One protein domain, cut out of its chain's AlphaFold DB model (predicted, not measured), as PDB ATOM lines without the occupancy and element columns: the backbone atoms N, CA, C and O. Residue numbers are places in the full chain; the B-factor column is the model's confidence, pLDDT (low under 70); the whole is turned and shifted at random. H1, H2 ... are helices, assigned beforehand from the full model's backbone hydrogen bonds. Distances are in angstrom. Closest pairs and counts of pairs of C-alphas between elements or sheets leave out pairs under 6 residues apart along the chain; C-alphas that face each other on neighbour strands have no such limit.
ATOM      1  N   GLU A  10     158.268 144.748 178.881       84.00
ATOM      2  CA  GLU A  10     157.972 144.302 180.247       84.00
ATOM      3  C   GLU A  10     159.172 144.491 181.196       84.00
ATOM      4  O   GLU A  10     159.007 144.997 182.305       84.00
ATOM      5  N   THR A  11     160.396 144.194 180.744       85.31
ATOM      6  CA  THR A  11     161.634 144.442 181.507       85.31
ATOM      7  C   THR A  11     161.866 145.940 181.717       85.31
ATOM      8  O   THR A  11     162.226 146.361 182.819       85.31
ATOM      9  N   ARG A  12     161.620 146.764 180.688       85.44
ATOM     10  CA  ARG A  12     161.689 148.234 180.774       85.44
ATOM     11  C   ARG A  12     160.695 148.789 181.801       85.44
ATOM     12  O   ARG A  12     161.082 149.595 182.652       85.44
ATOM     13  N   ASP A  13     159.444 148.353 181.756       87.50
ATOM     14  CA  ASP A  13     158.390 148.852 182.644       87.50
ATOM     15  C   ASP A  13     158.587 148.359 184.090       87.50
ATOM     16  O   ASP A  13     158.473 149.141 185.039       87.50
ATOM     17  N   ALA A  14     159.006 147.104 184.285       89.38
ATOM     18  CA  ALA A  14     159.346 146.572 185.604       89.38
ATOM     19  C   ALA A  14     160.565 147.281 186.231       89.38
ATOM     20  O   ALA A  14     160.516 147.679 187.400       89.38
ATOM     21  N   ALA A  15     161.642 147.499 185.464       89.00
ATOM     22  CA  ALA A  15     162.844 148.172 185.955       89.00
ATOM     23  C   ALA A  15     162.588 149.657 186.277       89.00
ATOM     24  O   ALA A  15     163.016 150.151 187.325       89.00
ATOM     25  N   THR A  16     161.846 150.378 185.429       88.69
ATOM     26  CA  THR A  16     161.483 151.784 185.695       88.69
ATOM     27  C   THR A  16     160.585 151.914 186.928       88.69
ATOM     28  O   THR A  16     160.886 152.728 187.808       88.69
ATOM     29  N   ALA A  17     159.559 151.067 187.072       90.94
ATOM     30  CA  ALA A  17     158.720 151.025 188.273       90.94
ATOM     31  C   ALA A  17     159.545 150.742 189.544       90.94
ATOM     32  O   ALA A  17     159.347 151.385 190.582       90.94
ATOM     33  N   ARG A  18     160.529 149.834 189.459       89.94
ATOM     34  CA  ARG A  18     161.435 149.505 190.568       89.94
ATOM     35  C   ARG A  18     162.341 150.673 190.965       89.94
ATOM     36  O   ARG A  18     162.538 150.898 192.163       89.94
ATOM     37  N   VAL A  19     162.850 151.447 190.001       90.25
ATOM     38  CA  VAL A  19     163.582 152.697 190.284       90.25
ATOM     39  C   VAL A  19     162.676 153.714 190.971       90.25
ATOM     40  O   VAL A  19     163.064 154.243 192.013       90.25
ATOM     41  N   VAL A  20     161.470 153.962 190.450       88.81
ATOM     42  CA  VAL A  20     160.530 154.939 191.031       88.81
ATOM     43  C   VAL A  20     160.166 154.567 192.475       88.81
ATOM     44  O   VAL A  20     160.224 155.423 193.356       88.81
ATOM     45  N   GLN A  21     159.906 153.287 192.764       86.94
ATOM     46  CA  GLN A  21     159.649 152.795 194.125       86.94
ATOM     47  C   GLN A  21     160.845 153.018 195.072       86.94
ATOM     48  O   GLN A  21     160.675 153.466 196.213       86.94
ATOM     49  N   ARG A  22     162.071 152.732 194.614       88.06
ATOM     50  CA  ARG A  22     163.292 152.946 195.410       88.06
ATOM     51  C   ARG A  22     163.581 154.443 195.619       88.06
ATOM     52  O   ARG A  22     163.950 154.812 196.731       88.06
ATOM     53  N   LEU A  23     163.354 155.302 194.619       85.38
ATOM     54  CA  LEU A  23     163.503 156.764 194.721       85.38
ATOM     55  C   LEU A  23     162.447 157.411 195.630       85.38
ATOM     56  O   LEU A  23     162.785 158.320 196.382       85.38
ATOM     57  N   ALA A  24     161.202 156.927 195.616       83.38
ATOM     58  CA  ALA A  24     160.162 157.371 196.548       83.38
ATOM     59  C   ALA A  24     160.507 157.025 198.011       83.38
ATOM     60  O   ALA A  24     160.122 157.746 198.929       83.38
ATOM     61  N   THR A  25     161.263 155.942 198.222       87.12
ATOM     62  CA  THR A  25     161.739 155.512 199.547       87.12
ATOM     63  C   THR A  25     163.011 156.256 199.978       87.12
ATOM     64  O   THR A  25     163.141 156.636 201.138       87.12
ATOM     65  N   ASN A  26     163.955 156.470 199.054       83.19
ATOM     66  CA  ASN A  26     165.260 157.096 199.296       83.19
ATOM     67  C   ASN A  26     165.525 158.222 198.272       83.19
ATOM     68  O   ASN A  26     166.312 158.044 197.333       83.19
ATOM     69  N   PRO A  27     164.874 159.391 198.420       79.50
ATOM     70  CA  PRO A  27     164.972 160.473 197.447       79.50
ATOM     71  C   PRO A  27     166.399 161.024 197.352       79.50
ATOM     72  O   PRO A  27     166.959 161.552 198.313       79.50
ATOM     73  N   GLY A  28     166.981 160.931 196.155       80.00
ATOM     74  CA  GLY A  28     168.321 161.431 195.851       80.00
ATOM     75  C   GLY A  28     169.464 160.425 196.028       80.00
ATOM     76  O   GLY A  28     170.612 160.802 195.767       80.00
ATOM     77  N   ASP A  29     169.188 159.169 196.406       83.56
ATOM     78  CA  ASP A  29     170.190 158.108 196.267       83.56
ATOM     79  C   ASP A  29     170.495 157.844 194.780       83.56
ATOM     80  O   ASP A  29     169.614 157.777 193.922       83.56
ATOM     81  N   ARG A  30     171.787 157.715 194.476       79.69
ATOM     82  CA  ARG A  30     172.312 157.466 193.129       79.69
ATOM     83  C   ARG A  30     172.518 155.981 192.861       79.69
ATOM     84  O   ARG A  30     172.547 155.591 191.693       79.69
ATOM     85  N   HIS A  31     172.654 155.173 193.913       89.56
ATOM     86  CA  HIS A  31     172.900 153.738 193.811       89.56
ATOM     87  C   HIS A  31     171.640 152.951 193.436       89.56
ATOM     88  O   HIS A  31     171.761 151.860 192.884       89.56
ATOM     89  N   VAL A  32     170.442 153.530 193.596       89.81
ATOM     90  CA  VAL A  32     169.193 153.008 193.008       89.81
ATOM     91  C   VAL A  32     169.368 152.602 191.539       89.81
ATOM     92  O   VAL A  32     168.994 151.493 191.170       89.81
ATOM     93  N   PHE A  33     169.975 153.460 190.711       89.00
ATOM     94  CA  PHE A  33     170.162 153.173 189.286       89.00
ATOM     95  C   PHE A  33     171.159 152.038 189.034       89.00
ATOM     96  O   PHE A  33     170.942 151.262 188.113       89.00
ATOM     97  N   SER A  34     172.226 151.913 189.832       91.25
ATOM     98  CA  SER A  34     173.194 150.820 189.665       91.25
ATOM     99  C   SER A  34     172.641 149.482 190.146       91.25
ATOM    100  O   SER A  34     172.814 148.485 189.458       91.25
ATOM    101  N   VAL A  35     171.924 149.462 191.276       92.19
ATOM    102  CA  VAL A  35     171.338 148.224 191.811       92.19
ATOM    103  C   VAL A  35     170.205 147.721 190.917       92.19
ATOM    104  O   VAL A  35     170.125 146.523 190.692       92.19
ATOM    105  N   VAL A  36     169.352 148.596 190.368       91.44
ATOM    106  CA  VAL A  36     168.271 148.149 189.466       91.44
ATOM    107  C   VAL A  36     168.797 147.782 188.069       91.44
ATOM    108  O   VAL A  36     168.282 146.854 187.455       91.44
ATOM    109  N   ALA A  37     169.863 148.431 187.588       91.38
ATOM    110  CA  ALA A  37     170.584 147.988 186.391       91.38
ATOM    111  C   ALA A  37     171.126 146.553 186.543       91.38
ATOM    112  O   ALA A  37     170.989 145.743 185.631       91.38
ATOM    113  N   GLU A  38     171.680 146.220 187.711       90.81
ATOM    114  CA  GLU A  38     172.164 144.874 188.044       90.81
ATOM    115  C   GLU A  38     171.009 143.871 188.267       90.81
ATOM    116  O   GLU A  38     171.055 142.767 187.731       90.81
ATOM    117  N   GLU A  39     169.931 144.275 188.958       89.44
ATOM    118  CA  GLU A  39     168.710 143.479 189.236       89.44
ATOM    119  C   GLU A  39     167.976 143.040 187.946       89.44
ATOM    120  O   GLU A  39     167.320 142.000 187.956       89.44
ATOM    121  N   PHE A  40     168.110 143.786 186.837       87.94
ATOM    122  CA  PHE A  40     167.446 143.513 185.546       87.94
ATOM    123  C   PHE A  40     168.407 143.318 184.348       87.94
ATOM    124  O   PHE A  40     167.945 143.164 183.219       87.94
ATOM    125  N   ALA A  41     169.730 143.334 184.558       87.19
ATOM    126  CA  ALA A  41     170.762 143.295 183.504       87.19
ATOM    127  C   ALA A  41     170.635 144.389 182.405       87.19
ATOM    128  O   ALA A  41     170.991 144.181 181.240       87.19
ATOM    129  N   VAL A  42     170.149 145.578 182.778       87.50
ATOM    130  CA  VAL A  42     169.945 146.739 181.886       87.50
ATOM    131  C   VAL A  42     171.061 147.769 182.080       87.50
ATOM    132  O   VAL A  42     171.528 147.969 183.196       87.50
ATOM    133  N   ASP A  43     171.472 148.483 181.029       88.88
ATOM    134  CA  ASP A  43     172.388 149.622 181.187       88.88
ATOM    135  C   ASP A  43     171.782 150.762 182.042       88.88
ATOM    136  O   ASP A  43     170.635 151.187 181.866       88.88
ATOM    137  N   GLN A  44     172.598 151.321 182.940       88.06
ATOM    138  CA  GLN A  44     172.244 152.449 183.804       88.06
ATOM    139  C   GLN A  44     171.865 153.707 183.015       88.06
ATOM    140  O   GLN A  44     171.105 154.530 183.533       88.06
ATOM    141  N   GLN A  45     172.407 153.901 181.807       86.38
ATOM    142  CA  GLN A  45     172.074 155.067 180.986       86.38
ATOM    143  C   GLN A  45     170.678 154.927 180.362       86.38
ATOM    144  O   GLN A  45     169.858 155.828 180.543       86.38
ATOM    145  N   ALA A  46     170.364 153.779 179.751       86.75
ATOM    146  CA  ALA A  46     169.022 153.482 179.240       86.75
ATOM    147  C   ALA A  46     167.955 153.586 180.348       86.75
ATOM    148  O   ALA A  46     166.941 154.266 180.186       86.75
ATOM    149  N   LEU A  47     168.234 153.017 181.527       86.62
ATOM    150  CA  LEU A  47     167.343 153.089 182.688       86.62
ATOM    151  C   LEU A  47     167.092 154.536 183.162       86.62
ATOM    152  O   LEU A  47     165.990 154.859 183.602       86.62
ATOM    153  N   ARG A  48     168.080 155.436 183.052       85.94
ATOM    154  CA  ARG A  48     167.898 156.870 183.353       85.94
ATOM    155  C   ARG A  48     167.072 157.593 182.302       85.94
ATOM    156  O   ARG A  48     166.296 158.468 182.670       85.94
ATOM    157  N   GLU A  49     167.240 157.254 181.030       87.56
ATOM    158  CA  GLU A  49     166.483 157.857 179.932       87.56
ATOM    159  C   GLU A  49     165.000 157.466 180.023       87.56
ATOM    160  O   GLU A  49     164.140 158.346 179.998       87.56
ATOM    161  N   TRP A  50     164.694 156.193 180.293       86.94
ATOM    162  CA  TRP A  50     163.316 155.740 180.517       86.94
ATOM    163  C   TRP A  50     162.686 156.347 181.785       86.94
ATOM    164  O   TRP A  50     161.528 156.758 181.758       86.94
ATOM    165  N   VAL A  51     163.430 156.469 182.893       85.19
ATOM    166  CA  VAL A  51     162.918 157.126 184.117       85.19
ATOM    167  C   VAL A  51     162.767 158.644 183.937       85.19
ATOM    168  O   VAL A  51     161.873 159.233 184.538       85.19
ATOM    169  N   ALA A  52     163.571 159.291 183.089       82.50
ATOM    170  CA  ALA A  52     163.384 160.700 182.738       82.50
ATOM    171  C   ALA A  52     162.155 160.930 181.838       82.50
ATOM    172  O   ALA A  52     161.507 161.968 181.963       82.50
ATOM    173  N   GLU A  53     161.814 159.967 180.975       77.38
ATOM    174  CA  GLU A  53     160.588 159.974 180.164       77.38
ATOM    175  C   GLU A  53     159.328 159.749 181.027       77.38
ATOM    176  O   GLU A  53     158.335 160.455 180.862       77.38
ATOM    177  N   VAL A  54     159.385 158.817 181.987       73.25
ATOM    178  CA  VAL A  54     158.240 158.427 182.837       73.25
ATOM    179  C   VAL A  54     158.043 159.338 184.062       73.25
ATOM    180  O   VAL A  54     156.907 159.585 184.463       73.25
ATOM    181  N   ALA A  55     159.119 159.838 184.683       62.41
ATOM    182  CA  ALA A  55     159.078 160.536 185.978       62.41
ATOM    183  C   ALA A  55     160.003 161.782 186.052       62.41
ATOM    184  O   ALA A  55     160.844 161.880 186.962       62.41
ATOM    185  N   PRO A  56     159.847 162.772 185.145       57.72
ATOM    186  CA  PRO A  56     160.777 163.898 184.983       57.72
ATOM    187  C   PRO A  56     160.971 164.784 186.227       57.72
ATOM    188  O   PRO A  56     162.025 165.404 186.367       57.72
TER     189      PRO A  56
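Overview. This is residues 10 to 56 of the 194 residues of an uncharacterized protein of Frigoribacterium sp. PhB160 (UniProt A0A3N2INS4). Look first for a helical hairpin, H1 and H2 side by side and running opposite ways, with H3 laid crosswise over both of them. The turn of the hairpin, residues 24 to 30, of which 24 to 25 belong to H1, sticks out free of the rest. The printed part has 47 residues, with three named helices in the order H1, H2, H3 and no named strand; the class is all helix. The whole is compact and rounded, with a radius of gyration of the C-alphas of 9.3 A and spans of 23 by 20 by 16 A.

Arrangement. Start at H1, residues 10 to 25, and go on through a tight link to H2, residues 31 to 40. The two touch and form a hairpin, at a shallow tilt of 28 degrees, opposite ways; look at their closest C-alphas, those of Val 19 and Val 32, 6.2 A apart. A second tight link leads to H3, residues 44 to 54. H3 touches H2, about perpendicular at 79 degrees, and their closest C-alphas are those of Ala 37 and Gln 44, 5.4 A apart. Further along, H3 touches H1, about perpendicular at 81 degrees, with the C-alphas of Thr 16 and Val 51 closest at 5.8 A. The helix packing is mostly crossed, but only just: 1 of the 3 pairs is at a shallow tilt. In H1, H2 and H3 every backbone O i to N i+4 pair is within hydrogen-bond range.

Along the chain. Find C-alpha 10 at (157.972, 144.302, 180.247); from there H1 runs 22.6 A to C-alpha 25. Find C-alpha 31 at (172.900, 153.738, 193.811), where H2 begins; it runs 14.2 A to C-alpha 40. H3 runs 15.3 A from C-alpha 44 to C-alpha 54 at (158.240, 158.427, 182.837).

Size, cuts and confidence. The two C-alphas farthest apart are those of Glu 10 and Gly 28, 25.4 A. The printed part has no cut, and both links are tight. The mean pLDDT of the printed part is 85.5; look for low confidence, under 70, at residues 55 to 56.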